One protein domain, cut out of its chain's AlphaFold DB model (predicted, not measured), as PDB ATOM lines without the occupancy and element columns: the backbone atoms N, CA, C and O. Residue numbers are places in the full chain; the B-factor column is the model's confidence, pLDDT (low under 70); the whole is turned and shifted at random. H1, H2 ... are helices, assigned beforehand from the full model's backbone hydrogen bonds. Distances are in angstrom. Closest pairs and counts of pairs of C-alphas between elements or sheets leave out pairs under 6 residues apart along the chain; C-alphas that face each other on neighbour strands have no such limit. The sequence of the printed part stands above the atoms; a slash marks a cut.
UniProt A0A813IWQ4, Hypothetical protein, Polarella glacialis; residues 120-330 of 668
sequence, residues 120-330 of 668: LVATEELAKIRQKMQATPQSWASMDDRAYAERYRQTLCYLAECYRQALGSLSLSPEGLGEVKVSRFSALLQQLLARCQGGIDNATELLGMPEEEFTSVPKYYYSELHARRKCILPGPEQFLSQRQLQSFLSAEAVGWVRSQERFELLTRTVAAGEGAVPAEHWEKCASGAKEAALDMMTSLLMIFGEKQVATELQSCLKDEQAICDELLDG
ATOM      1  N   LEU A 120     119.454 124.056  99.875       85.75
ATOM      2  CA  LEU A 120     118.084 124.319  99.413       85.75
ATOM      3  C   LEU A 120     117.072 123.358 100.059       85.75
ATOM      4  O   LEU A 120     116.052 123.810 100.576       85.75
ATOM      5  N   VAL A 121     117.373 122.055 100.088       87.25
ATOM      6  CA  VAL A 121     116.537 121.034 100.749       87.25
ATOM      7  C   VAL A 121     116.448 121.293 102.256       87.25
ATOM      8  O   VAL A 121     115.354 121.276 102.815       87.25
ATOM      9  N   ALA A 122     117.567 121.637 102.900       90.25
ATOM     10  CA  ALA A 122     117.611 122.057 104.298       90.25
ATOM     11  C   ALA A 122     116.680 123.247 104.574       90.25
ATOM     12  O   ALA A 122     115.921 123.224 105.537       90.25
ATOM     13  N   THR A 123     116.680 124.256 103.695       90.31
ATOM     14  CA  THR A 123     115.788 125.420 103.810       90.31
ATOM     15  C   THR A 123     114.311 125.012 103.731       90.31
ATOM     16  O   THR A 123     113.502 125.494 104.525       90.31
ATOM     17  N   GLU A 124     113.941 124.112 102.809       88.94
ATOM     18  CA  GLU A 124     112.562 123.611 102.698       88.94
ATOM     19  C   GLU A 124     112.125 122.790 103.923       88.94
ATOM     20  O   GLU A 124     111.002 122.960 104.397       88.94
ATOM     21  N   GLU A 125     112.973 121.893 104.434       88.44
ATOM     22  CA  GLU A 125     112.629 121.049 105.587       88.44
ATOM     23  C   GLU A 125     112.566 121.843 106.897       88.44
ATOM     24  O   GLU A 125     111.613 121.679 107.658       88.44
ATOM     25  N   LEU A 126     113.500 122.770 107.141       89.81
ATOM     26  CA  LEU A 126     113.455 123.640 108.324       89.81
ATOM     27  C   LEU A 126     112.212 124.542 108.319       89.81
ATOM     28  O   LEU A 126     111.593 124.734 109.365       89.81
ATOM     29  N   ALA A 127     111.774 125.023 107.148       88.75
ATOM     30  CA  ALA A 127     110.512 125.752 107.024       88.75
ATOM     31  C   ALA A 127     109.289 124.879 107.375       88.75
ATOM     32  O   ALA A 127     108.384 125.347 108.066       88.75
ATOM     33  N   LYS A 128     109.269 123.599 106.969       89.56
ATOM     34  CA  LYS A 128     108.201 122.643 107.336       89.56
ATOM     35  C   LYS A 128     108.199 122.319 108.829       89.56
ATOM     36  O   LYS A 128     107.125 122.200 109.413       89.56
ATOM     37  N   ILE A 129     109.377 122.166 109.439       90.75
ATOM     38  CA  ILE A 129     109.528 121.962 110.887       90.75
ATOM     39  C   ILE A 129     108.964 123.175 111.620       90.75
ATOM     40  O   ILE A 129     108.055 123.018 112.428       90.75
ATOM     41  N   ARG A 130     109.403 124.384 111.255       89.06
ATOM     42  CA  ARG A 130     108.931 125.636 111.854       89.06
ATOM     43  C   ARG A 130     107.422 125.864 111.683       89.06
ATOM     44  O   ARG A 130     106.796 126.385 112.592       89.06
ATOM     45  N   GLN A 131     106.823 125.459 110.560       87.81
ATOM     46  CA  GLN A 131     105.367 125.547 110.359       87.81
ATOM     47  C   GLN A 131     104.577 124.563 111.243       87.81
ATOM     48  O   GLN A 131     103.431 124.836 111.591       87.81
ATOM     49  N   LYS A 132     105.155 123.399 111.560       88.38
ATOM     50  CA  LYS A 132     104.521 122.362 112.392       88.38
ATOM     51  C   LYS A 132     104.784 122.538 113.885       88.38
ATOM     52  O   LYS A 132     104.012 122.020 114.686       88.38
ATOM     53  N   MET A 133     105.882 123.197 114.242       87.44
ATOM     54  CA  MET A 133     106.264 123.527 115.610       87.44
ATOM     55  C   MET A 133     105.149 124.345 116.273       87.44
ATOM     56  O   MET A 133     104.595 125.257 115.661       87.44
ATOM     57  N   GLN A 134     104.782 123.992 117.510       79.25
ATOM     58  CA  GLN A 134     103.803 124.782 118.262       79.25
ATOM     59  C   GLN A 134     104.390 126.169 118.534       79.25
ATOM     60  O   GLN A 134     105.571 126.251 118.866       79.25
ATOM     61  N   ALA A 135     103.589 127.230 118.425       75.38
ATOM     62  CA  ALA A 135     104.072 128.591 118.645       75.38
ATOM     63  C   ALA A 135     104.616 128.776 120.072       75.38
ATOM     64  O   ALA A 135     103.983 128.334 121.034       75.38
ATOM     65  N   THR A 136     105.761 129.449 120.216       70.62
ATOM     66  CA  THR A 136     106.340 129.750 121.536       70.62
ATOM     67  C   THR A 136     105.338 130.573 122.373       70.62
ATOM     68  O   THR A 136     104.934 131.656 121.939       70.62
ATOM     69  N   PRO A 137     104.917 130.100 123.566       66.19
ATOM     70  CA  PRO A 137     103.916 130.781 124.388       66.19
ATOM     71  C   PRO A 137     104.355 132.186 124.816       66.19
ATOM     72  O   PRO A 137     105.506 132.391 125.193       66.19
ATOM     73  N   GLN A 138     103.428 133.151 124.870       65.00
ATOM     74  CA  GLN A 138     103.734 134.513 125.344       65.00
ATOM     75  C   GLN A 138     104.280 134.536 126.786       65.00
ATOM     76  O   GLN A 138     105.137 135.355 127.104       65.00
ATOM     77  N   SER A 139     103.875 133.583 127.632       58.84
ATOM     78  CA  SER A 139     104.420 133.395 128.986       58.84
ATOM     79  C   SER A 139     105.917 133.049 129.020       58.84
ATOM     80  O   SER A 139     106.570 133.239 130.041       58.84
ATOM     81  N   TRP A 140     106.506 132.573 127.919       61.25
ATOM     82  CA  TRP A 140     107.954 132.332 127.829       61.25
ATOM     83  C   TRP A 140     108.757 133.610 127.545       61.25
ATOM     84  O   TRP A 140     109.983 133.595 127.701       61.25
ATOM     85  N   ALA A 141     108.072 134.685 127.139       54.75
ATOM     86  CA  ALA A 141     108.610 136.030 126.944       54.75
ATOM     87  C   ALA A 141     108.195 137.017 128.051       54.75
ATOM     88  O   ALA A 141     108.646 138.155 128.039       54.75
ATOM     89  N   SER A 142     107.399 136.584 129.040       51.78
ATOM     90  CA  SER A 142     107.176 137.328 130.292       51.78
ATOM     91  C   SER A 142     108.278 137.088 131.336       51.78
ATOM     92  O   SER A 142     108.101 137.410 132.508       51.78
ATOM     93  N   MET A 143     109.387 136.457 130.940       59.06
ATOM     94  CA  MET A 143     110.608 136.401 131.742       59.06
ATOM     95  C   MET A 143     111.413 137.676 131.490       59.06
ATOM     96  O   MET A 143     111.535 138.080 130.338       59.06
ATOM     97  N   ASP A 144     111.989 138.241 132.552       71.75
ATOM     98  CA  ASP A 144     113.037 139.268 132.478       71.75
ATOM     99  C   ASP A 144     114.082 138.880 131.412       71.75
ATOM    100  O   ASP A 144     114.612 137.761 131.410       71.75
ATOM    101  N   ASP A 145     114.329 139.786 130.465       75.69
ATOM    102  CA  ASP A 145     115.172 139.540 129.301       75.69
ATOM    103  C   ASP A 145     116.657 139.453 129.675       75.69
ATOM    104  O   ASP A 145     117.390 138.675 129.053       75.69
ATOM    105  N   ARG A 146     117.086 140.115 130.758       78.00
ATOM    106  CA  ARG A 146     118.413 139.917 131.358       78.00
ATOM    107  C   ARG A 146     118.539 138.520 131.961       78.00
ATOM    108  O   ARG A 146     119.498 137.805 131.664       78.00
ATOM    109  N   ALA A 147     117.543 138.089 132.737       73.56
ATOM    110  CA  ALA A 147     117.501 136.739 133.304       73.56
ATOM    111  C   ALA A 147     117.396 135.645 132.220       73.56
ATOM    112  O   ALA A 147     117.824 134.504 132.428       73.56
ATOM    113  N   TYR A 148     116.840 135.964 131.048       78.31
ATOM    114  CA  TYR A 148     116.869 135.067 129.897       78.31
ATOM    115  C   TYR A 148     118.234 135.053 129.189       78.31
ATOM    116  O   TYR A 148     118.707 133.968 128.842       78.31
ATOM    117  N   ALA A 149     118.903 136.200 129.028       80.06
ATOM    118  CA  ALA A 149     120.264 136.269 128.485       80.06
ATOM    119  C   ALA A 149     121.270 135.468 129.333       80.06
ATOM    120  O   ALA A 149     122.065 134.708 128.778       80.06
ATOM    121  N   GLU A 150     121.166 135.530 130.665       77.88
ATOM    122  CA  GLU A 150     121.930 134.667 131.580       77.88
ATOM    123  C   GLU A 150     121.711 133.175 131.270       77.88
ATOM    124  O   GLU A 150     122.666 132.429 131.028       77.88
ATOM    125  N   ARG A 151     120.449 132.725 131.239       76.31
ATOM    126  CA  ARG A 151     120.100 131.318 130.959       76.31
ATOM    127  C   ARG A 151     120.551 130.880 129.569       76.31
ATOM    128  O   ARG A 151     120.916 129.718 129.379       76.31
ATOM    129  N   TYR A 152     120.522 131.783 128.592       81.12
ATOM    130  CA  TYR A 152     121.005 131.505 127.246       81.12
ATOM    131  C   TYR A 152     122.526 131.310 127.228       81.12
ATOM    132  O   TYR A 152     122.984 130.293 126.708       81.12
ATOM    133  N   ARG A 153     123.302 132.178 127.898       80.88
ATOM    134  CA  ARG A 153     124.755 131.997 128.080       80.88
ATOM    135  C   ARG A 153     125.071 130.640 128.716       80.88
ATOM    136  O   ARG A 153     125.839 129.862 128.157       80.88
ATOM    137  N   GLN A 154     124.394 130.306 129.819       75.88
ATOM    138  CA  GLN A 154     124.512 129.003 130.489       75.88
ATOM    139  C   GLN A 154     124.185 127.823 129.546       75.88
ATOM    140  O   GLN A 154     124.772 126.747 129.666       75.88
ATOM    141  N   THR A 155     123.260 128.011 128.594       79.06
ATOM    142  CA  THR A 155     122.863 126.973 127.625       79.06
ATOM    143  C   THR A 155     123.972 126.747 126.606       79.06
ATOM    144  O   THR A 155     124.314 125.604 126.317       79.06
ATOM    145  N   LEU A 156     124.593 127.823 126.117       83.25
ATOM    146  CA  LEU A 156     125.745 127.738 125.222       83.25
ATOM    147  C   LEU A 156     126.950 127.068 125.897       83.25
ATOM    148  O   LEU A 156     127.606 126.252 125.256       83.25
ATOM    149  N   CYS A 157     127.205 127.333 127.185       78.94
ATOM    150  CA  CYS A 157     128.249 126.640 127.955       78.94
ATOM    151  C   CYS A 157     128.000 125.122 128.044       78.94
ATOM    152  O   CYS A 157     128.929 124.332 127.880       78.94
ATOM    153  N   TYR A 158     126.748 124.708 128.272       77.75
ATOM    154  CA  TYR A 158     126.359 123.293 128.298       77.75
ATOM    155  C   TYR A 158     126.536 122.622 126.925       77.75
ATOM    156  O   TYR A 158     127.168 121.571 126.834       77.75
ATOM    157  N   LEU A 159     126.043 123.253 125.851       81.25
ATOM    158  CA  LEU A 159     126.177 122.732 124.486       81.25
ATOM    159  C   LEU A 159     127.642 122.648 124.038       81.25
ATOM    160  O   LEU A 159     128.040 121.644 123.447       81.25
ATOM    161  N   ALA A 160     128.463 123.648 124.382       84.12
ATOM    162  CA  ALA A 160     129.897 123.643 124.109       84.12
ATOM    163  C   ALA A 160     130.577 122.386 124.675       84.12
ATOM    164  O   ALA A 160     131.302 121.709 123.950       84.12
ATOM    165  N   GLU A 161     130.308 122.023 125.932       78.19
ATOM    166  CA  GLU A 161     130.875 120.802 126.514       78.19
ATOM    167  C   GLU A 161     130.326 119.529 125.862       78.19
ATOM    168  O   GLU A 161     131.105 118.630 125.550       78.19
ATOM    169  N   CYS A 162     129.022 119.454 125.566       79.50
ATOM    170  CA  CYS A 162     128.466 118.314 124.827       79.50
ATOM    171  C   CYS A 162     129.180 118.104 123.480       79.50
ATOM    172  O   CYS A 162     129.457 116.965 123.099       79.50
ATOM    173  N   TYR A 163     129.534 119.185 122.774       85.94
ATOM    174  CA  TYR A 163     130.301 119.102 121.531       85.94
ATOM    175  C   TYR A 163     131.775 118.719 121.758       85.94
ATOM    176  O   TYR A 163     132.309 117.941 120.967       85.94
ATOM    177  N   ARG A 164     132.432 119.198 122.830       83.44
ATOM    178  CA  ARG A 164     133.802 118.772 123.203       83.44
ATOM    179  C   ARG A 164     133.860 117.274 123.506       83.44
ATOM    180  O   ARG A 164     134.733 116.585 122.984       83.44
ATOM    181  N   GLN A 165     132.906 116.758 124.281       77.62
ATOM    182  CA  GLN A 165     132.821 115.332 124.607       77.62
ATOM    183  C   GLN A 165     132.540 114.491 123.358       77.62
ATOM    184  O   GLN A 165     133.246 113.518 123.110       77.62
ATOM    185  N   ALA A 166     131.600 114.912 122.503       79.75
ATOM    186  CA  ALA A 166     131.343 114.238 121.229       79.75
ATOM    187  C   ALA A 166     132.577 114.221 120.297       79.75
ATOM    188  O   ALA A 166     132.804 113.228 119.607       79.75
ATOM    189  N   LEU A 167     133.395 115.283 120.293       82.94
ATOM    190  CA  LEU A 167     134.675 115.322 119.574       82.94
ATOM    191  C   LEU A 167     135.701 114.339 120.156       82.94
ATOM    192  O   LEU A 167     136.337 113.615 119.390       82.94
ATOM    193  N   GLY A 168     135.829 114.268 121.485       77.19
ATOM    194  CA  GLY A 168     136.682 113.289 122.166       77.19
ATOM    195  C   GLY A 168     136.280 111.847 121.843       77.19
ATOM    196  O   GLY A 168     137.120 111.063 121.397       77.19
ATOM    197  N   SER A 169     134.986 111.522 121.930       74.56
ATOM    198  CA  SER A 169     134.443 110.199 121.585       74.56
ATOM    199  C   SER A 169     134.738 109.772 120.140       74.56
ATOM    200  O   SER A 169     134.940 108.588 119.884       74.56
ATOM    201  N   LEU A 170     134.797 110.713 119.188       74.56
ATOM    202  CA  LEU A 170     135.132 110.426 117.783       74.56
ATOM    203  C   LEU A 170     136.616 110.091 117.553       74.56
ATOM    204  O   LEU A 170     136.943 109.528 116.509       74.56
ATOM    205  N   SER A 171     137.508 110.434 118.489       63.81
ATOM    206  CA  SER A 171     138.956 110.212 118.349       63.81
ATOM    207  C   SER A 171     139.457 108.859 118.870       63.81
ATOM    208  O   SER A 171     140.567 108.467 118.522       63.81
ATOM    209  N   LEU A 172     138.660 108.133 119.668       58.62
ATOM    210  CA  LEU A 172     139.138 106.958 120.415       58.62
ATOM    211  C   LEU A 172     138.968 105.603 119.697       58.62
ATOM    212  O   LEU A 172     139.784 104.720 119.932       58.62
ATOM    213  N   SER A 173     137.962 105.428 118.827       53.84
ATOM    214  CA  SER A 173     137.907 104.408 117.749       53.84
ATOM    215  C   SER A 173     136.546 104.459 117.024       53.84
ATOM    216  O   SER A 173     135.511 104.474 117.696       53.84
ATOM    217  N   PRO A 174     136.489 104.456 115.677       50.41
ATOM    218  CA  PRO A 174     135.236 104.471 114.927       50.41
ATOM    219  C   PRO A 174     134.818 103.069 114.442       50.41
ATOM    220  O   PRO A 174     134.892 102.773 113.247       50.41
ATOM    221  N   GLU A 175     134.302 102.207 115.323       45.50
ATOM    222  CA  GLU A 175     133.660 100.966 114.860       45.50
ATOM    223  C   GLU A 175     132.436 101.288 113.975       45.50
ATOM    224  O   GLU A 175     131.417 101.819 114.419       45.50
ATOM    225  N   GLY A 176     132.553 101.002 112.674       55.56
ATOM    226  CA  GLY A 176     131.486 101.169 111.681       55.56
ATOM    227  C   GLY A 176     131.322 102.567 111.059       55.56
ATOM    228  O   GLY A 176     130.560 102.700 110.098       55.56
ATOM    229  N   LEU A 177     132.037 103.607 111.513       65.19
ATOM    230  CA  LEU A 177     132.041 104.918 110.840       65.19
ATOM    231  C   LEU A 177     133.252 105.066 109.907       65.19
ATOM    232  O   LEU A 177     134.369 105.295 110.353       65.19
ATOM    233  N   GLY A 178     133.020 105.035 108.591       70.62
ATOM    234  CA  GLY A 178     134.071 105.324 107.607       70.62
ATOM    235  C   GLY A 178     134.659 106.739 107.752       70.62
ATOM    236  O   GLY A 178     133.922 107.697 108.002       70.62
ATOM    237  N   GLU A 179     135.969 106.873 107.529       76.06
ATOM    238  CA  GLU A 179     136.789 108.075 107.790       76.06
ATOM    239  C   GLU A 179     136.170 109.390 107.284       76.06
ATOM    240  O   GLU A 179     136.132 110.393 107.998       76.06
ATOM    241  N   VAL A 180     135.602 109.377 106.072       76.38
ATOM    242  CA  VAL A 180     134.953 110.547 105.451       76.38
ATOM    243  C   VAL A 180     133.781 111.073 106.292       76.38
ATOM    244  O   VAL A 180     133.547 112.281 106.332       76.38
ATOM    245  N   LYS A 181     133.039 110.196 106.983       78.62
ATOM    246  CA  LYS A 181     131.962 110.607 107.897       78.62
ATOM    247  C   LYS A 181     132.527 111.168 109.199       78.62
ATOM    248  O   LYS A 181     132.047 112.205 109.640       78.62
ATOM    249  N   VAL A 182     133.555 110.535 109.773       81.19
ATOM    250  CA  VAL A 182     134.219 111.002 111.006       81.19
ATOM    251  C   VAL A 182     134.791 112.410 110.814       81.19
ATOM    252  O   VAL A 182     134.505 113.304 111.607       81.19
ATOM    253  N   SER A 183     135.494 112.647 109.701       83.50
ATOM    254  CA  SER A 183     136.009 113.971 109.328       83.50
ATOM    255  C   SER A 183     134.893 115.023 109.216       83.50
ATOM    256  O   SER A 183     135.012 116.112 109.779       83.50
ATOM    257  N   ARG A 184     133.764 114.689 108.568       83.50
ATOM    258  CA  ARG A 184     132.605 115.593 108.446       83.50
ATOM    259  C   ARG A 184     131.921 115.883 109.787       83.50
ATOM    260  O   ARG A 184     131.523 117.023 110.008       83.50
ATOM    261  N   PHE A 185     131.798 114.898 110.680       85.12
ATOM    262  CA  PHE A 185     131.266 115.122 112.030       85.12
ATOM    263  C   PHE A 185     132.186 116.004 112.868       85.12
ATOM    264  O   PHE A 185     131.703 116.936 113.504       85.12
ATOM    265  N   SER A 186     133.494 115.741 112.833       86.88
ATOM    266  CA  SER A 186     134.483 116.530 113.567       86.88
ATOM    267  C   SER A 186     134.460 117.998 113.122       86.88
ATOM    268  O   SER A 186     134.297 118.889 113.953       86.88
ATOM    269  N   ALA A 187     134.472 118.255 111.809       87.44
ATOM    270  CA  ALA A 187     134.364 119.610 111.264       87.44
ATOM    271  C   ALA A 187     133.060 120.325 111.678       87.44
ATOM    272  O   ALA A 187     133.092 121.499 112.051       87.44
ATOM    273  N   LEU A 188     131.919 119.622 111.663       88.12
ATOM    274  CA  LEU A 188     130.635 120.178 112.102       88.12
ATOM    275  C   LEU A 188     130.639 120.511 113.603       88.12
ATOM    276  O   LEU A 188     130.255 121.615 113.981       88.12
ATOM    277  N   LEU A 189     131.092 119.594 114.460       88.62
ATOM    278  CA  LEU A 189     131.141 119.810 115.910       88.62
ATOM    279  C   LEU A 189     132.117 120.935 116.290       88.62
ATOM    280  O   LEU A 189     131.792 121.750 117.148       88.62
ATOM    281  N   GLN A 190     133.262 121.051 115.607       90.19
ATOM    282  CA  GLN A 190     134.190 122.178 115.770       90.19
ATOM    283  C   GLN A 190     133.545 123.518 115.377       90.19
ATOM    284  O   GLN A 190     133.678 124.502 116.105       90.19
ATOM    285  N   GLN A 191     132.799 123.561 114.266       89.50
ATOM    286  CA  GLN A 191     132.063 124.759 113.844       89.50
ATOM    287  C   GLN A 191     130.992 125.167 114.870       89.50
ATOM    288  O   GLN A 191     130.803 126.357 115.128       89.50
ATOM    289  N   LEU A 192     130.289 124.196 115.458       88.81
ATOM    290  CA  LEU A 192     129.272 124.441 116.482       88.81
ATOM    291  C   LEU A 192     129.892 124.901 117.810       88.81
ATOM    292  O   LEU A 192     129.402 125.855 118.406       88.81
ATOM    293  N   LEU A 193     131.016 124.307 118.221       89.25
ATOM    294  CA  LEU A 193     131.778 124.725 119.398       89.25
ATOM    295  C   LEU A 193     132.261 126.180 119.282       89.25
ATOM    296  O   LEU A 193     132.054 126.969 120.203       89.25
ATOM    297  N   ALA A 194     132.825 126.563 118.132       89.44
ATOM    298  CA  ALA A 194     133.243 127.942 117.871       89.44
ATOM    299  C   ALA A 194     132.063 128.936 117.907       89.44
ATOM    300  O   ALA A 194     132.213 130.068 118.369       89.44
ATOM    301  N   ARG A 195     130.870 128.514 117.463       87.31
ATOM    302  CA  ARG A 195     129.634 129.312 117.560       87.31
ATOM    303  C   ARG A 195     129.141 129.462 118.994       87.31
ATOM    304  O   ARG A 195     128.724 130.558 119.358       87.31
ATOM    305  N   CYS A 196     129.208 128.403 119.802       87.50
ATOM    306  CA  CYS A 196     128.895 128.497 121.224       87.50
ATOM    307  C   CYS A 196     129.840 129.468 121.929       87.50
ATOM    308  O   CYS A 196     129.343 130.333 122.639       87.50
ATOM    309  N   GLN A 197     131.153 129.398 121.673       87.06
ATOM    310  CA  GLN A 197     132.116 130.326 122.276       87.06
ATOM    311  C   GLN A 197     131.802 131.782 121.915       87.06
ATOM    312  O   GLN A 197     131.527 132.572 122.808       87.06
ATOM    313  N   GLY A 198     131.686 132.119 120.624       87.06
ATOM    314  CA  GLY A 198     131.343 133.489 120.227       87.06
ATOM    315  C   GLY A 198     129.986 133.966 120.768       87.06
ATOM    316  O   GLY A 198     129.794 135.153 121.013       87.06
ATOM    317  N   GLY A 199     129.024 133.063 120.986       86.12
ATOM    318  CA  GLY A 199     127.765 133.389 121.659       86.12
ATOM    319  C   GLY A 199     127.912 133.623 123.170       86.12
ATOM    320  O   GLY A 199     127.244 134.505 123.705       86.12
ATOM    321  N   ILE A 200     128.796 132.879 123.845       84.69
ATOM    322  CA  ILE A 200     129.162 133.087 125.254       84.69
ATOM    323  C   ILE A 200     129.852 134.443 125.409       84.69
ATOM    324  O   ILE A 200     129.443 135.216 126.271       84.69
ATOM    325  N   ASP A 201     130.826 134.755 124.553       85.38
ATOM    326  CA  ASP A 201     131.584 136.010 124.585       85.38
ATOM    327  C   ASP A 201     130.629 137.216 124.437       85.38
ATOM    328  O   ASP A 201     130.564 138.071 125.321       85.38
ATOM    329  N   ASN A 202     129.779 137.210 123.398       85.50
ATOM    330  CA  ASN A 202     128.760 138.245 123.153       85.50
ATOM    331  C   ASN A 202     127.759 138.409 124.315       85.50
ATOM    332  O   ASN A 202     127.302 139.516 124.598       85.50
ATOM    333  N   ALA A 203     127.356 137.312 124.964       82.06
ATOM    334  CA  ALA A 203     126.436 137.363 126.102       82.06
ATOM    335  C   ALA A 203     127.132 137.824 127.395       82.06
ATOM    336  O   ALA A 203     126.496 138.441 128.245       82.06
ATOM    337  N   THR A 204     128.432 137.559 127.538       81.25
ATOM    338  CA  THR A 204     129.251 138.008 128.676       81.25
ATOM    339  C   THR A 204     129.489 139.519 128.596       81.25
ATOM    340  O   THR A 204     129.251 140.222 129.577       81.25
ATOM    341  N   GLU A 205     129.836 140.035 127.408       83.88
ATOM    342  CA  GLU A 205     129.937 141.478 127.127       83.88
ATOM    343  C   GLU A 205     128.618 142.212 127.424       83.88
ATOM    344  O   GLU A 205     128.618 143.252 128.078       83.88
ATOM    345  N   LEU A 206     127.481 141.636 127.011       83.00
ATOM    346  CA  LEU A 206     126.148 142.190 127.265       83.00
ATOM    347  C   LEU A 206     125.771 142.223 128.759       83.00
ATOM    348  O   LEU A 206     125.132 143.173 129.207       83.00
ATOM    349  N   LEU A 207     126.088 141.167 129.515       79.56
ATOM    350  CA  LEU A 207     125.653 141.021 130.911       79.56
ATOM    351  C   LEU A 207     126.539 141.775 131.912       79.56
ATOM    352  O   LEU A 207     126.067 142.080 133.012       79.56
ATOM    353  N   GLY A 208     127.792 142.068 131.538       71.19
ATOM    354  CA  GLY A 208     128.760 142.789 132.371       71.19
ATOM    355  C   GLY A 208     129.255 142.005 133.591       71.19
ATOM    356  O   GLY A 208     129.688 142.615 134.563       71.19
ATOM    357  N   MET A 209     129.159 140.672 133.560       63.59
ATOM    358  CA  MET A 209     129.497 139.773 134.672       63.59
ATOM    359  C   MET A 209     130.639 138.826 134.268       63.59
ATOM    360  O   MET A 209     130.612 138.318 133.143       63.59
ATOM    361  N   PRO A 210     131.627 138.556 135.143       56.28
ATOM    362  CA  PRO A 210     132.708 137.614 134.864       56.28
ATOM    363  C   PRO A 210     132.203 136.169 134.726       56.28
ATOM    364  O   PRO A 210     131.133 135.795 135.206       56.28
ATOM    365  N   GLU A 211     133.004 135.324 134.073       50.06
ATOM    366  CA  GLU A 211     132.632 133.945 133.727       50.06
ATOM    367  C   GLU A 211     132.315 133.064 134.957       50.06
ATOM    368  O   GLU A 211     131.489 132.149 134.871       50.06
ATOM    369  N   GLU A 212     132.907 133.405 136.106       46.72
ATOM    370  CA  GLU A 212     132.913 132.666 137.376       46.72
ATOM    371  C   GLU A 212     131.607 132.739 138.198       46.72
ATOM    372  O   GLU A 212     131.353 131.852 139.017       46.72
ATOM    373  N   GLU A 213     130.741 133.742 137.994       39.84
ATOM    374  CA  GLU A 213     129.532 133.925 138.828       39.84
ATOM    375  C   GLU A 213     128.410 132.903 138.539       39.84
ATOM    376  O   GLU A 213     127.501 132.687 139.349       39.84
ATOM    377  N   PHE A 214     128.465 132.215 137.399       43.12
ATOM    378  CA  PHE A 214     127.325 131.471 136.858       43.12
ATOM    379  C   PHE A 214     127.343 129.985 137.230       43.12
ATOM    380  O   PHE A 214     127.774 129.111 136.481       43.12
ATOM    381  N   THR A 215     126.806 129.687 138.410       35.53
ATOM    382  CA  THR A 215     126.926 128.373 139.071       35.53
ATOM    383  C   THR A 215     125.745 127.410 138.847       35.53
ATOM    384  O   THR A 215     125.623 126.397 139.547       35.53
ATOM    385  N   SER A 216     124.905 127.646 137.830       43.41
ATOM    386  CA  SER A 216     123.810 126.745 137.431       43.41
ATOM    387  C   SER A 216     123.812 126.383 135.943       43.41
ATOM    388  O   SER A 216     123.830 127.253 135.081       43.41
ATOM    389  N   VAL A 217     123.684 125.085 135.652       44.28
ATOM    390  CA  VAL A 217     123.293 124.573 134.327       44.28
ATOM    391  C   VAL A 217     121.821 124.943 134.088       44.28
ATOM    392  O   VAL A 217     121.022 124.791 135.023       44.28
ATOM    393  N   PRO A 218     121.411 125.375 132.879       44.41
ATOM    394  CA  PRO A 218     120.017 125.690 132.609       44.41
ATOM    395  C   PRO A 218     119.238 124.383 132.545       44.41
ATOM    396  O   PRO A 218     119.317 123.602 131.597       44.41
ATOM    397  N   LYS A 219     118.519 124.117 133.630       48.88
ATOM    398  CA  LYS A 219     117.857 122.839 133.839       48.88
ATOM    399  C   LYS A 219     116.679 122.627 132.886       48.88
ATOM    400  O   LYS A 219     115.862 123.515 132.651       48.88
ATOM    401  N   TYR A 220     116.549 121.365 132.488       56.72
ATOM    402  CA  TYR A 220     115.376 120.710 131.911       56.72
ATOM    403  C   TYR A 220     115.281 120.666 130.379       56.72
ATOM    404  O   TYR A 220     115.482 119.572 129.873       56.72
ATOM    405  N   TYR A 221     115.029 121.738 129.616       67.75
ATOM    406  CA  TYR A 221     114.635 121.581 128.190       67.75
ATOM    407  C   TYR A 221     115.636 120.792 127.304       67.75
ATOM    408  O   TYR A 221     115.301 119.699 126.849       67.75
ATOM    409  N   TYR A 222     116.867 121.282 127.091       70.31
ATOM    410  CA  TYR A 222     117.846 120.597 126.219       70.31
ATOM    411  C   TYR A 222     118.296 119.244 126.794       70.31
ATOM    412  O   TYR A 222     118.428 118.261 126.069       70.31
ATOM    413  N   SER A 223     118.451 119.161 128.119       67.50
ATOM    414  CA  SER A 223     118.803 117.916 128.810       67.50
ATOM    415  C   SER A 223     117.716 116.834 128.707       67.50
ATOM    416  O   SER A 223     118.043 115.666 128.521       67.50
ATOM    417  N   GLU A 224     116.432 117.197 128.792       69.88
ATOM    418  CA  GLU A 224     115.296 116.271 128.657       69.88
ATOM    419  C   GLU A 224     115.123 115.836 127.195       69.88
ATOM    420  O   GLU A 224     114.848 114.665 126.933       69.88
ATOM    421  N   LEU A 225     115.357 116.739 126.233       75.69
ATOM    422  CA  LEU A 225     115.370 116.399 124.809       75.69
ATOM    423  C   LEU A 225     116.444 115.340 124.520       75.69
ATOM    424  O   LEU A 225     116.137 114.290 123.955       75.69
ATOM    425  N   HIS A 226     117.676 115.539 124.998       76.81
ATOM    426  CA  HIS A 226     118.747 114.546 124.849       76.81
ATOM    427  C   HIS A 226     118.487 113.255 125.645       76.81
ATOM    428  O   HIS A 226     118.850 112.164 125.193       76.81
ATOM    429  N   ALA A 227     117.774 113.338 126.775       72.69
ATOM    430  CA  ALA A 227     117.329 112.171 127.532       72.69
ATOM    431  C   ALA A 227     116.336 111.298 126.760       72.69
ATOM    432  O   ALA A 227     116.557 110.090 126.633       72.69
ATOM    433  N   ARG A 228     115.289 111.889 126.173       76.12
ATOM    434  CA  ARG A 228     114.279 111.152 125.388       76.12
ATOM    435  C   ARG A 228     114.884 110.476 124.163       76.12
ATOM    436  O   ARG A 228     114.535 109.338 123.858       76.12
ATOM    437  N   ARG A 229     115.850 111.132 123.512       78.50
ATOM    438  CA  ARG A 229     116.589 110.581 122.363       78.50
ATOM    439  C   ARG A 229     117.668 109.549 122.734       78.50
ATOM    440  O   ARG A 229     118.295 109.005 121.828       78.50
ATOM    441  N   LYS A 230     117.898 109.258 124.025       70.75
ATOM    442  CA  LYS A 230     119.008 108.410 124.524       70.75
ATOM    443  C   LYS A 230     120.394 108.851 124.006       70.75
ATOM    444  O   LYS A 230     121.264 108.020 123.738       70.75
ATOM    445  N   CYS A 231     120.595 110.164 123.874       66.62
ATOM    446  CA  CYS A 231     121.871 110.792 123.519       66.62
ATOM    447  C   CYS A 231     122.436 111.672 124.652       66.62
ATOM    448  O   CYS A 231     123.212 112.589 124.398       66.62
ATOM    449  N   ILE A 232     122.064 111.391 125.910       59.81
ATOM    450  CA  ILE A 232     122.725 111.993 127.077       59.81
ATOM    451  C   ILE A 232     124.189 111.549 127.093       59.81
ATOM    452  O   ILE A 232     124.452 110.349 127.113       59.81
ATOM    453  N   LEU A 233     125.112 112.504 127.186       61.00
ATOM    454  CA  LEU A 233     126.496 112.260 127.587       61.00
ATOM    455  C   LEU A 233     126.733 112.813 128.999       61.00
ATOM    456  O   LEU A 233     126.651 114.025 129.211       61.00
ATOM    457  N   PRO A 234     126.977 111.928 129.979       42.72
ATOM    458  CA  PRO A 234     127.613 112.301 131.234       42.72
ATOM    459  C   PRO A 234     128.672 111.255 131.632       42.72
ATOM    460  O   PRO A 234     128.430 110.403 132.488       42.72
ATOM    461  N   GLY A 235     129.850 111.318 131.011       48.47
ATOM    462  CA  GLY A 235     131.009 110.488 131.360       48.47
ATOM    463  C   GLY A 235     132.169 110.710 130.381       48.47
ATOM    464  O   GLY A 235     131.899 110.930 129.203       48.47
ATOM    465  N   PRO A 236     133.440 110.660 130.827       46.84
ATOM    466  CA  PRO A 236     134.589 110.986 129.974       46.84
ATOM    467  C   PRO A 236     134.861 109.967 128.852       46.84
ATOM    468  O   PRO A 236     135.610 110.275 127.932       46.84
ATOM    469  N   GLU A 237     134.257 108.773 128.903       50.47
ATOM    470  CA  GLU A 237     134.551 107.657 127.991       50.47
ATOM    471  C   GLU A 237     133.266 106.922 127.557       50.47
ATOM    472  O   GLU A 237     132.999 105.791 127.958       50.47
ATOM    473  N   GLN A 238     132.422 107.570 126.744       57.09
ATOM    474  CA  GLN A 238     131.289 106.902 126.081       57.09
ATOM    475  C   GLN A 238     131.360 107.061 124.560       57.09
ATOM    476  O   GLN A 238     131.274 108.167 124.018       57.09
ATOM    477  N   PHE A 239     131.482 105.932 123.860       67.62
ATOM    478  CA  PHE A 239     131.425 105.872 122.403       67.62
ATOM    479  C   PHE A 239     129.988 106.112 121.920       67.62
ATOM    480  O   PHE A 239     129.077 105.345 122.231       67.62
ATOM    481  N   LEU A 240     129.777 107.169 121.132       70.19
ATOM    482  CA  LEU A 240     128.487 107.417 120.489       70.19
ATOM    483  C   LEU A 240     128.363 106.600 119.199       70.19
ATOM    484  O   LEU A 240     129.148 106.771 118.266       70.19
ATOM    485  N   SER A 241     127.317 105.780 119.092       77.19
ATOM    486  CA  SER A 241     126.994 105.102 117.830       77.19
ATOM    487  C   SER A 241     126.617 106.099 116.721       77.19
ATOM    488  O   SER A 241     126.098 107.187 116.989       77.19
ATOM    489  N   GLN A 242     126.764 105.699 115.446       80.69
ATOM    490  CA  GLN A 242     126.350 106.523 114.292       80.69
ATOM    491  C   GLN A 242     124.889 107.004 114.410       80.69
ATOM    492  O   GLN A 242     124.561 108.114 113.992       80.69
ATOM    493  N   ARG A 243     124.013 106.172 114.993       82.75
ATOM    494  CA  ARG A 243     122.603 106.500 115.230       82.75
ATOM    495  C   ARG A 243     122.442 107.559 116.321       82.75
ATOM    496  O   ARG A 243     121.698 108.506 116.107       82.75
ATOM    497  N   GLN A 244     123.156 107.449 117.442       82.56
ATOM    498  CA  GLN A 244     123.105 108.457 118.509       82.56
ATOM    499  C   GLN A 244     123.686 109.801 118.059       82.56
ATOM    500  O   GLN A 244     123.085 110.829 118.354       82.56
ATOM    501  N   LEU A 245     124.779 109.809 117.283       82.62
ATOM    502  CA  LEU A 245     125.304 111.028 116.647       82.62
ATOM    503  C   LEU A 245     124.266 111.675 115.720       82.62
ATOM    504  O   LEU A 245     124.091 112.893 115.745       82.62
ATOM    505  N   GLN A 246     123.540 110.869 114.935       86.56
ATOM    506  CA  GLN A 246     122.436 111.366 114.114       86.56
ATOM    507  C   GLN A 246     121.328 111.991 114.969       86.56
ATOM    508  O   GLN A 246     120.888 113.101 114.672       86.56
ATOM    509  N   SER A 247     120.870 111.283 116.007       88.25
ATOM    510  CA  SER A 247     119.784 111.725 116.884       88.25
ATOM    511  C   SER A 247     120.142 112.988 117.661       88.25
ATOM    512  O   SER A 247     119.313 113.888 117.751       88.25
ATOM    513  N   PHE A 248     121.377 113.082 118.160       87.25
ATOM    514  CA  PHE A 248     121.922 114.265 118.823       87.25
ATOM    515  C   PHE A 248     121.902 115.483 117.893       87.25
ATOM    516  O   PHE A 248     121.197 116.451 118.158       87.25
ATOM    517  N   LEU A 249     122.567 115.407 116.738       88.75
ATOM    518  CA  LEU A 249     122.622 116.525 115.789       88.75
ATOM    519  C   LEU A 249     121.244 116.876 115.190       88.75
ATOM    520  O   LEU A 249     120.992 118.028 114.849       88.75
ATOM    521  N   SER A 250     120.325 115.913 115.068       91.25
ATOM    522  CA  SER A 250     118.952 116.190 114.618       91.25
ATOM    523  C   SER A 250     118.121 116.892 115.699       91.25
ATOM    524  O   SER A 250     117.327 117.774 115.373       91.25
ATOM    525  N   ALA A 251     118.311 116.544 116.976       89.50
ATOM    526  CA  ALA A 251     117.691 117.243 118.099       89.50
ATOM    527  C   ALA A 251     118.205 118.686 118.202       89.50
ATOM    528  O   ALA A 251     117.404 119.614 118.299       89.50
ATOM    529  N   GLU A 252     119.515 118.883 118.058       89.06
ATOM    530  CA  GLU A 252     120.153 120.200 118.016       89.06
ATOM    531  C   GLU A 252     119.605 121.081 116.881       89.06
ATOM    532  O   GLU A 252     119.285 122.248 117.103       89.06
ATOM    533  N   ALA A 253     119.391 120.530 115.680       91.06
ATOM    534  CA  ALA A 253     118.804 121.276 114.562       91.06
ATOM    535  C   ALA A 253     117.374 121.770 114.865       91.06
ATOM    536  O   ALA A 253     117.019 122.890 114.498       91.06
ATOM    537  N   VAL A 254     116.559 120.965 115.563       91.06
ATOM    538  CA  VAL A 254     115.229 121.379 116.054       91.06
ATOM    539  C   VAL A 254     115.361 122.411 117.181       91.06
ATOM    540  O   VAL A 254     114.630 123.404 117.193       91.06
ATOM    541  N   GLY A 255     116.336 122.231 118.075       88.94
ATOM    542  CA  GLY A 255     116.686 123.168 119.140       88.94
ATOM    543  C   GLY A 255     117.007 124.569 118.617       88.94
ATOM    544  O   GLY A 255     116.452 125.537 119.126       88.94
ATOM    545  N   TRP A 256     117.808 124.685 117.553       90.38
ATOM    546  CA  TRP A 256     118.122 125.971 116.919       90.38
ATOM    547  C   TRP A 256     116.902 126.648 116.277       90.38
ATOM    548  O   TRP A 256     116.768 127.869 116.371       90.38
ATOM    549  N   VAL A 257     115.972 125.885 115.684       91.06
ATOM    550  CA  VAL A 257     114.699 126.436 115.170       91.06
ATOM    551  C   VAL A 257     113.838 126.990 116.312       91.06
ATOM    552  O   VAL A 257     113.287 128.085 116.180       91.06
ATOM    553  N   ARG A 258     113.773 126.288 117.452       89.12
ATOM    554  CA  ARG A 258     113.079 126.772 118.657       89.12
ATOM    555  C   ARG A 258     113.749 128.025 119.235       89.12
ATOM    556  O   ARG A 258     113.051 128.980 119.574       89.12
ATOM    557  N   SER A 259     115.081 128.059 119.313       87.56
ATOM    558  CA  SER A 259     115.830 129.243 119.764       87.56
ATOM    559  C   SER A 259     115.558 130.449 118.869       87.56
ATOM    560  O   SER A 259     115.269 131.523 119.386       87.56
ATOM    561  N   GLN A 260     115.579 130.268 117.540       90.75
ATOM    562  CA  GLN A 260     115.247 131.327 116.586       90.75
ATOM    563  C   GLN A 260     113.864 131.924 116.880       90.75
ATOM    564  O   GLN A 260     113.739 133.143 116.989       90.75
ATOM    565  N   GLU A 261     112.833 131.087 117.015       88.31
ATOM    566  CA  GLU A 261     111.472 131.559 117.288       88.31
ATOM    567  C   GLU A 261     111.394 132.346 118.607       88.31
ATOM    568  O   GLU A 261     110.760 133.402 118.671       88.31
ATOM    569  N   ARG A 262     112.094 131.875 119.647       86.81
ATOM    570  CA  ARG A 262     112.129 132.536 120.953       86.81
ATOM    571  C   ARG A 262     112.859 133.881 120.922       86.81
ATOM    572  O   ARG A 262     112.389 134.825 121.552       86.81
ATOM    573  N   PHE A 263     113.954 134.005 120.172       89.06
ATOM    574  CA  PHE A 263     114.629 135.292 119.978       89.06
ATOM    575  C   PHE A 263     113.765 136.270 119.173       89.06
ATOM    576  O   PHE A 263     113.638 137.421 119.571       89.06
ATOM    577  N   GLU A 264     113.094 135.813 118.109       88.94
ATOM    578  CA  GLU A 264     112.150 136.650 117.350       88.94
ATOM    579  C   GLU A 264     110.969 137.143 118.208       88.94
ATOM    580  O   GLU A 264     110.449 138.234 117.966       88.94
ATOM    581  N   LEU A 265     110.540 136.364 119.207       85.50
ATOM    582  CA  LEU A 265     109.533 136.781 120.184       85.50
ATOM    583  C   LEU A 265     110.081 137.857 121.138       85.50
ATOM    584  O   LEU A 265     109.413 138.868 121.345       85.50
ATOM    585  N   LEU A 266     111.306 137.686 121.649       84.75
ATOM    586  CA  LEU A 266     111.971 138.655 122.533       84.75
ATOM    587  C   LEU A 266     112.284 139.985 121.836       84.75
ATOM    588  O   LEU A 266     112.067 141.042 122.419       84.75
ATOM    589  N   THR A 267     112.698 139.968 120.564       86.62
ATOM    590  CA  THR A 267     112.849 141.197 119.764       86.62
ATOM    591  C   THR A 267     111.553 142.016 119.755       86.62
ATOM    592  O   THR A 267     111.603 143.239 119.851       86.62
ATOM    593  N   ARG A 268     110.383 141.359 119.680       83.81
ATOM    594  CA  ARG A 268     109.073 142.036 119.666       83.81
ATOM    595  C   ARG A 268     108.657 142.565 121.036       83.81
ATOM    596  O   ARG A 268     108.042 143.623 121.078       83.81
ATOM    597  N   THR A 269     108.953 141.856 122.128       78.50
ATOM    598  CA  THR A 269     108.605 142.326 123.480       78.50
ATOM    599  C   THR A 269     109.510 143.468 123.928       78.50
ATOM    600  O   THR A 269     109.003 144.485 124.384       78.50
ATOM    601  N   VAL A 270     110.824 143.370 123.706       78.94
ATOM    602  CA  VAL A 270     111.778 144.448 124.022       78.94
ATOM    603  C   VAL A 270     111.469 145.716 123.222       78.94
ATOM    604  O   VAL A 270     111.443 146.810 123.785       78.94
ATOM    605  N   ALA A 271     111.166 145.590 121.925       74.75
ATOM    606  CA  ALA A 271     110.791 146.729 121.083       74.75
ATOM    607  C   ALA A 271     109.462 147.403 121.489       74.75
ATOM    608  O   ALA A 271     109.178 148.500 121.012       74.75
ATOM    609  N   ALA A 272     108.658 146.772 122.356       70.56
ATOM    610  CA  ALA A 272     107.422 147.343 122.892       70.56
ATOM    611  C   ALA A 272     107.631 148.223 124.144       70.56
ATOM    612  O   ALA A 272     106.683 148.894 124.547       70.56
ATOM    613  N   GLY A 273     108.854 148.292 124.692       58.53
ATOM    614  CA  GLY A 273     109.295 149.448 125.483       58.53
ATOM    615  C   GLY A 273     109.526 149.264 126.985       58.53
ATOM    616  O   GLY A 273     109.024 150.087 127.732       58.53
ATOM    617  N   GLU A 274     110.297 148.253 127.407       58.41
ATOM    618  CA  GLU A 274     111.167 148.273 128.614       58.41
ATOM    619  C   GLU A 274     111.885 146.912 128.753       58.41
ATOM    620  O   GLU A 274     111.421 146.003 129.437       58.41
ATOM    621  N   GLY A 275     113.004 146.742 128.040       63.09
ATOM    622  CA  GLY A 275     113.878 145.565 128.146       63.09
ATOM    623  C   GLY A 275     115.291 145.969 128.557       63.09
ATOM    624  O   GLY A 275     115.795 146.998 128.103       63.09
ATOM    625  N   ALA A 276     115.931 145.171 129.409       72.62
ATOM    626  CA  ALA A 276     117.307 145.389 129.846       72.62
ATOM    627  C   ALA A 276     118.345 144.989 128.775       72.62
ATOM    628  O   ALA A 276     119.509 145.379 128.873       72.62
ATOM    629  N   VAL A 277     117.940 144.232 127.749       81.06
ATOM    630  CA  VAL A 277     118.777 143.776 126.631       81.06
ATOM    631  C   VAL A 277     118.303 144.413 125.318       81.06
ATOM    632  O   VAL A 277     117.132 144.279 124.975       81.06
ATOM    633  N   PRO A 278     119.176 145.050 124.509       84.00
ATOM    634  CA  PRO A 278     118.765 145.687 123.256       84.00
ATOM    635  C   PRO A 278     118.121 144.726 122.243       84.00
ATOM    636  O   PRO A 278     118.643 143.644 121.975       84.00
ATOM    637  N   ALA A 279     117.047 145.161 121.574       84.56
ATOM    638  CA  ALA A 279     116.339 144.354 120.567       84.56
ATOM    639  C   ALA A 279     117.243 143.881 119.404       84.56
ATOM    640  O   ALA A 279     117.054 142.781 118.881       84.56
ATOM    641  N   GLU A 280     118.266 144.671 119.049       86.88
ATOM    642  CA  GLU A 280     119.283 144.335 118.040       86.88
ATOM    643  C   GLU A 280     120.116 143.094 118.430       86.88
ATOM    644  O   GLU A 280     120.523 142.319 117.562       86.88
ATOM    645  N   HIS A 281     120.347 142.856 119.729       87.56
ATOM    646  CA  HIS A 281     121.025 141.646 120.206       87.56
ATOM    647  C   HIS A 281     120.184 140.399 119.906       87.56
ATOM    648  O   HIS A 281     120.688 139.423 119.345       87.56
ATOM    649  N   TRP A 282     118.884 140.451 120.208       88.94
ATOM    650  CA  TRP A 282     117.957 139.356 119.925       88.94
ATOM    651  C   TRP A 282     117.779 139.113 118.421       88.94
ATOM    652  O   TRP A 282     117.746 137.959 117.997       88.94
ATOM    653  N   GLU A 283     117.775 140.163 117.593       89.38
ATOM    654  CA  GLU A 283     117.740 140.023 116.130       89.38
ATOM    655  C   GLU A 283     119.005 139.330 115.581       89.38
ATOM    656  O   GLU A 283     118.911 138.397 114.774       89.38
ATOM    657  N   LYS A 284     120.194 139.709 116.075       89.00
ATOM    658  CA  LYS A 284     121.462 139.027 115.753       89.00
ATOM    659  C   LYS A 284     121.431 137.554 116.177       89.00
ATOM    660  O   LYS A 284     121.802 136.691 115.379       89.00
ATOM    661  N   CYS A 285     120.928 137.250 117.376       89.06
ATOM    662  CA  CYS A 285     120.787 135.875 117.868       89.06
ATOM    663  C   CYS A 285     119.794 135.047 117.035       89.06
ATOM    664  O   CYS A 285     120.098 133.904 116.690       89.06
ATOM    665  N   ALA A 286     118.649 135.616 116.642       90.38
ATOM    666  CA  ALA A 286     117.677 134.966 115.760       90.38
ATOM    667  C   ALA A 286     118.287 134.616 114.391       90.38
ATOM    668  O   ALA A 286     118.139 133.493 113.901       90.38
ATOM    669  N   SER A 287     119.020 135.560 113.793       89.75
ATOM    670  CA  SER A 287     119.729 135.357 112.525       89.75
ATOM    671  C   SER A 287     120.815 134.276 112.640       89.75
ATOM    672  O   SER A 287     120.884 133.367 111.808       89.75
ATOM    673  N   GLY A 288     121.607 134.305 113.718       89.19
ATOM    674  CA  GLY A 288     122.630 133.299 114.008       89.19
ATOM    675  C   GLY A 288     122.057 131.892 114.197       89.19
ATOM    676  O   GLY A 288     122.544 130.946 113.577       89.19
ATOM    677  N   ALA A 289     120.981 131.755 114.978       89.56
ATOM    678  CA  ALA A 289     120.289 130.484 115.203       89.56
ATOM    679  C   ALA A 289     119.733 129.880 113.901       89.56
ATOM    680  O   ALA A 289     119.854 128.677 113.660       89.56
ATOM    681  N   LYS A 290     119.190 130.723 113.015       90.81
ATOM    682  CA  LYS A 290     118.692 130.314 111.697       90.81
ATOM    683  C   LYS A 290     119.795 129.737 110.803       90.81
ATOM    684  O   LYS A 290     119.615 128.666 110.223       90.81
ATOM    685  N   GLU A 291     120.928 130.431 110.674       90.00
ATOM    686  CA  GLU A 291     122.057 129.935 109.872       90.00
ATOM    687  C   GLU A 291     122.724 128.710 110.529       90.00
ATOM    688  O   GLU A 291     123.172 127.809 109.818       90.00
ATOM    689  N   ALA A 292     122.712 128.603 111.865       88.88
ATOM    690  CA  ALA A 292     123.164 127.409 112.584       88.88
ATOM    691  C   ALA A 292     122.312 126.171 112.260       88.88
ATOM    692  O   ALA A 292     122.869 125.145 111.858       88.88
ATOM    693  N   ALA A 293     120.981 126.280 112.337       90.94
ATOM    694  CA  ALA A 293     120.070 125.215 111.915       90.94
ATOM    695  C   ALA A 293     120.306 124.820 110.444       90.94
ATOM    696  O   ALA A 293     120.350 123.634 110.111       90.94
ATOM    697  N   LEU A 294     120.502 125.810 109.564       90.56
ATOM    698  CA  LEU A 294     120.692 125.599 108.129       90.56
ATOM    699  C   LEU A 294     122.003 124.873 107.794       90.56
ATOM    700  O   LEU A 294     121.985 123.924 107.007       90.56
ATOM    701  N   ASP A 295     123.129 125.276 108.384       88.94
ATOM    702  CA  ASP A 295     124.434 124.630 108.173       88.94
ATOM    703  C   ASP A 295     124.462 123.200 108.734       88.94
ATOM    704  O   ASP A 295     124.963 122.277 108.082       88.94
ATOM    705  N   MET A 296     123.864 122.999 109.912       90.56
ATOM    706  CA  MET A 296     123.759 121.695 110.563       90.56
ATOM    707  C   MET A 296     122.905 120.728 109.737       90.56
ATOM    708  O   MET A 296     123.344 119.620 109.428       90.56
ATOM    709  N   MET A 297     121.728 121.171 109.287       91.06
ATOM    710  CA  MET A 297     120.849 120.384 108.422       91.06
ATOM    711  C   MET A 297     121.493 120.088 107.056       91.06
ATOM    712  O   MET A 297     121.423 118.959 106.572       91.06
ATOM    713  N   THR A 298     122.192 121.059 106.458       90.69
ATOM    714  CA  THR A 298     122.960 120.855 105.212       90.69
ATOM    715  C   THR A 298     124.003 119.743 105.386       90.69
ATOM    716  O   THR A 298     124.111 118.847 104.546       90.69
ATOM    717  N   SER A 299     124.725 119.760 106.509       89.44
ATOM    718  CA  SER A 299     125.744 118.762 106.847       89.44
ATOM    719  C   SER A 299     125.135 117.378 107.096       89.44
ATOM    720  O   SER A 299     125.618 116.387 106.549       89.44
ATOM    721  N   LEU A 300     124.028 117.298 107.844       90.06
ATOM    722  CA  LEU A 300     123.297 116.049 108.083       90.06
ATOM    723  C   LEU A 300     122.814 115.404 106.779       90.06
ATOM    724  O   LEU A 300     123.045 114.212 106.565       90.06
ATOM    725  N   LEU A 301     122.210 116.186 105.878       89.38
ATOM    726  CA  LEU A 301     121.770 115.717 104.559       89.38
ATOM    727  C   LEU A 301     122.932 115.138 103.737       89.38
ATOM    728  O   LEU A 301     122.771 114.100 103.095       89.38
ATOM    729  N   MET A 302     124.115 115.756 103.798       85.44
ATOM    730  CA  MET A 302     125.325 115.266 103.126       85.44
ATOM    731  C   MET A 302     125.936 113.999 103.757       85.44
ATOM    732  O   MET A 302     126.728 113.327 103.092       85.44
ATOM    733  N   ILE A 303     125.622 113.669 105.015       84.88
ATOM    734  CA  ILE A 303     126.178 112.505 105.738       84.88
ATOM    735  C   ILE A 303     125.224 111.295 105.719       84.88
ATOM    736  O   ILE A 303     125.684 110.157 105.595       84.88
ATOM    737  N   PHE A 304     123.914 111.535 105.839       85.62
ATOM    738  CA  PHE A 304     122.882 110.502 106.021       85.62
ATOM    739  C   PHE A 304     121.841 110.430 104.888       85.62
ATOM    740  O   PHE A 304     121.113 109.446 104.788       85.62
ATOM    741  N   GLY A 305     121.770 111.435 104.010       85.12
ATOM    742  CA  GLY A 305     120.790 111.489 102.924       85.12
ATOM    743  C   GLY A 305     119.388 111.938 103.364       85.12
ATOM    744  O   GLY A 305     119.018 111.901 104.538       85.12
ATOM    745  N   GLU A 306     118.587 112.378 102.391       85.56
ATOM    746  CA  GLU A 306     117.326 113.102 102.626       85.56
ATOM    747  C   GLU A 306     116.303 112.311 103.456       85.56
ATOM    748  O   GLU A 306     115.802 112.812 104.462       85.56
ATOM    749  N   LYS A 307     116.025 111.057 103.071       83.56
ATOM    750  CA  LYS A 307     115.015 110.209 103.731       83.56
ATOM    751  C   LYS A 307     115.312 110.003 105.221       83.56
ATOM    752  O   LYS A 307     114.418 110.168 106.042       83.56
ATOM    753  N   GLN A 308     116.556 109.663 105.565       85.44
ATOM    754  CA  GLN A 308     116.932 109.317 106.937       85.44
ATOM    755  C   GLN A 308     116.888 110.546 107.860       85.44
ATOM    756  O   GLN A 308     116.389 110.457 108.981       85.44
ATOM    757  N   VAL A 309     117.348 111.703 107.374       88.88
ATOM    758  CA  VAL A 309     117.344 112.960 108.139       88.88
ATOM    759  C   VAL A 309     115.929 113.519 108.298       88.88
ATOM    760  O   VAL A 309     115.549 113.905 109.400       88.88
ATOM    761  N   ALA A 310     115.109 113.509 107.241       87.75
ATOM    762  CA  ALA A 310     113.734 114.008 107.308       87.75
ATOM    763  C   ALA A 310     112.852 113.193 108.274       87.75
ATOM    764  O   ALA A 310     112.034 113.767 108.994       87.75
ATOM    765  N   THR A 311     113.025 111.866 108.327       88.75
ATOM    766  CA  THR A 311     112.336 111.007 109.306       88.75
ATOM    767  C   THR A 311     112.800 111.299 110.735       88.75
ATOM    768  O   THR A 311     111.966 111.438 111.630       88.75
ATOM    769  N   GLU A 312     114.109 111.437 110.947       92.25
ATOM    770  CA  GLU A 312     114.684 111.670 112.274       92.25
ATOM    771  C   GLU A 312     114.280 113.034 112.853       92.25
ATOM    772  O   GLU A 312     113.859 113.113 114.008       92.25
ATOM    773  N   LEU A 313     114.294 114.094 112.040       90.62
ATOM    774  CA  LEU A 313     113.839 115.429 112.445       90.62
ATOM    775  C   LEU A 313     112.350 115.470 112.794       90.62
ATOM    776  O   LEU A 313     111.962 116.136 113.751       90.62
ATOM    777  N   GLN A 314     111.508 114.732 112.064       90.12
ATOM    778  CA  GLN A 314     110.091 114.603 112.418       90.12
ATOM    779  C   GLN A 314     109.886 113.842 113.730       90.12
ATOM    780  O   GLN A 314     108.899 114.093 114.418       90.12
ATOM    781  N   SER A 315     110.796 112.932 114.096       91.31
ATOM    782  CA  SER A 315     110.779 112.311 115.422       91.31
ATOM    783  C   SER A 315     111.235 113.287 116.506       91.31
ATOM    784  O   SER A 315     110.558 113.393 117.521       91.31
ATOM    785  N   CYS A 316     112.321 114.034 116.281       90.81
ATOM    786  CA  CYS A 316     112.824 115.022 117.241       90.81
ATOM    787  C   CYS A 316     111.800 116.140 117.500       90.81
ATOM    788  O   CYS A 316     111.616 116.540 118.644       90.81
ATOM    789  N   LEU A 317     111.070 116.586 116.469       90.38
ATOM    790  CA  LEU A 317     109.980 117.557 116.612       90.38
ATOM    791  C   LEU A 317     108.829 117.035 117.489       90.38
ATOM    792  O   LEU A 317     108.257 117.806 118.248       90.38
ATOM    793  N   LYS A 318     108.490 115.740 117.422       89.25
ATOM    794  CA  LYS A 318     107.455 115.156 118.299       89.25
ATOM    795  C   LYS A 318     107.899 115.121 119.759       89.25
ATOM    796  O   LYS A 318     107.104 115.442 120.635       89.25
ATOM    797  N   ASP A 319     109.149 114.737 120.008       86.56
ATOM    798  CA  ASP A 319     109.700 114.693 121.366       86.56
ATOM    799  C   ASP A 319     109.804 116.106 121.962       86.56
ATOM    800  O   ASP A 319     109.486 116.306 123.131       86.56
ATOM    801  N   GLU A 320     110.173 117.093 121.139       88.56
ATOM    802  CA  GLU A 320     110.191 118.516 121.487       88.56
ATOM    803  C   GLU A 320     108.796 119.054 121.829       88.56
ATOM    804  O   GLU A 320     108.615 119.674 122.877       88.56
ATOM    805  N   GLN A 321     107.793 118.758 120.997       86.25
ATOM    806  CA  GLN A 321     106.403 119.136 121.256       86.25
ATOM    807  C   GLN A 321     105.880 118.508 122.550       86.25
ATOM    808  O   GLN A 321     105.287 119.214 123.357       86.25
ATOM    809  N   ALA A 322     106.174 117.229 122.804       82.00
ATOM    810  CA  ALA A 322     105.796 116.565 124.051       82.00
ATOM    811  C   ALA A 322     106.463 117.198 125.289       82.00
ATOM    812  O   ALA A 322     105.828 117.309 126.336       82.00
ATOM    813  N   ILE A 323     107.719 117.654 125.179       77.31
ATOM    814  CA  ILE A 323     108.385 118.420 126.246       77.31
ATOM    815  C   ILE A 323     107.679 119.766 126.462       77.31
ATOM    816  O   ILE A 323     107.445 120.141 127.608       77.31
ATOM    817  N   CYS A 324     107.309 120.484 125.399       74.25
ATOM    818  CA  CYS A 324     106.565 121.742 125.510       74.25
ATOM    819  C   CYS A 324     105.161 121.554 126.113       74.25
ATOM    820  O   CYS A 324     104.780 122.327 126.992       74.25
ATOM    821  N   ASP A 325     104.431 120.505 125.722       72.94
ATOM    822  CA  ASP A 325     103.127 120.149 126.296       72.94
ATOM    823  C   ASP A 325     103.245 119.831 127.802       72.94
ATOM    824  O   ASP A 325     102.442 120.307 128.603       72.94
ATOM    825  N   GLU A 326     104.274 119.082 128.220       68.12
ATOM    826  CA  GLU A 326     104.562 118.813 129.640       68.12
ATOM    827  C   GLU A 326     105.001 120.068 130.414       68.12
ATOM    828  O   GLU A 326     104.628 120.233 131.573       68.12
ATOM    829  N   LEU A 327     105.775 120.965 129.794       62.22
ATOM    830  CA  LEU A 327     106.180 122.246 130.390       62.22
ATOM    831  C   LEU A 327     104.988 123.188 130.621       62.22
ATOM    832  O   LEU A 327     105.049 124.029 131.520       62.22
ATOM    833  N   LEU A 328     103.933 123.063 129.812       56.09
ATOM    834  CA  LEU A 328     102.708 123.857 129.899       56.09
ATOM    835  C   LEU A 328     101.662 123.237 130.836       56.09
ATOM    836  O   LEU A 328     101.019 123.963 131.594       56.09
ATOM    837  N   ASP A 329     101.514 121.912 130.843       47.53
ATOM    838  CA  ASP A 329     100.582 121.192 131.719       47.53
ATOM    839  C   ASP A 329     101.173 120.934 133.118       47.53
ATOM    840  O   ASP A 329     101.259 119.803 133.610       47.53
ATOM    841  N   GLY A 330     101.543 122.026 133.799       39.72
ATOM    842  CA  GLY A 330     102.130 122.027 135.148       39.72
ATOM    843  C   GLY A 330     101.265 121.383 136.246       39.72
ATOM    844  O   GLY A 330     101.706 121.275 137.389       39.72
TER     845      GLY A 330
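What this domain is: This is residues 120 to 330 of the 668 residues of the protein "Hypothetical protein" of Polarella glacialis (UniProt A0A813IWQ4). Two long helical hairpins, H2 with H3 and H5 with H6, stand side by side as a four-helix bundle, joined more loosely to each other than within each pair. H1 and H7 cross over the H5 and H6 hairpin at steep angles, and short H4 packs on H5 and H7. The printed part has 211 residues with seven named helices, H1 to H7 in order, and no named strand; its class is all helix. It is compact, with a radius of gyration of the C-alphas of 17.1 A and spans of 54 by 38 by 34 A.

How they stand to each other: H5, residues 242 to 270, is the hub, touching four other helices. It forms a hairpin with H6, residues 279 to 304, opposite ways at a shallow tilt of 20 degrees; the closest C-alphas, of Gln 260 and Ala 286, are 4.5 A apart. H3, residues 179 to 207, touches H6 with residues 181 to 192 alone, closest at the C-alphas of Lys 181 and Ile 303, 6.5 A. H2, residues 145 to 172, forms a hairpin with H3 at a shallow tilt of 25 degrees, closest at the C-alphas of Leu 156 and Cys 196, 5.1 A. H2 and H5 are close but not clearly touching, with 2 pairs of C-alphas within 8 A. H7, residues 306 to 328, touches H5 at a steep tilt of 53 degrees, closest at the C-alphas of Ala 251 and Cys 316, 5.4 A. H1, residues 120 to 132, touches H6 with residues 121 to 126 alone, at a steep tilt of 62 degrees; the closest C-alphas, of Ala 122 and Met 297, are 5.5 A apart. H4, residues 221 to 228, touches H7, closest at the C-alphas of Leu 225 and Glu 320, 6.5 A. H4 and H5 form a hairpin, closest at the C-alphas of His 226 and Phe 248, 6.8 A. H2 and H6 are apart. Every O i to N i+4 pair is within hydrogen-bond range in H1, H3, H4, H6 and H7, against 22 of 24 in H2 and 24 of 25 in H5.

Where its parts are: H3 and H5 each span 41.8 A, H2 41.4 A, H6 37.4 A, H7 32.8 A and H1 18.9 A. C-alpha 120 of H1 is at (118.084, 124.319, 99.413), C-alpha 242 of H5 at (126.350, 106.523, 114.292) and C-alpha 328 of H7 at (102.708, 123.857, 129.899).

The domain as a whole: The C-alphas of Glu 175 and Gly 273 are the two farthest apart, 55.3 A. The printed part has no cut; the links H1 to H2, H3 to H4 and H4 to H5 are long. The mean pLDDT of the printed part is 77.9, and 46 residues are under 70, among them 209 to 221 and 231 to 239.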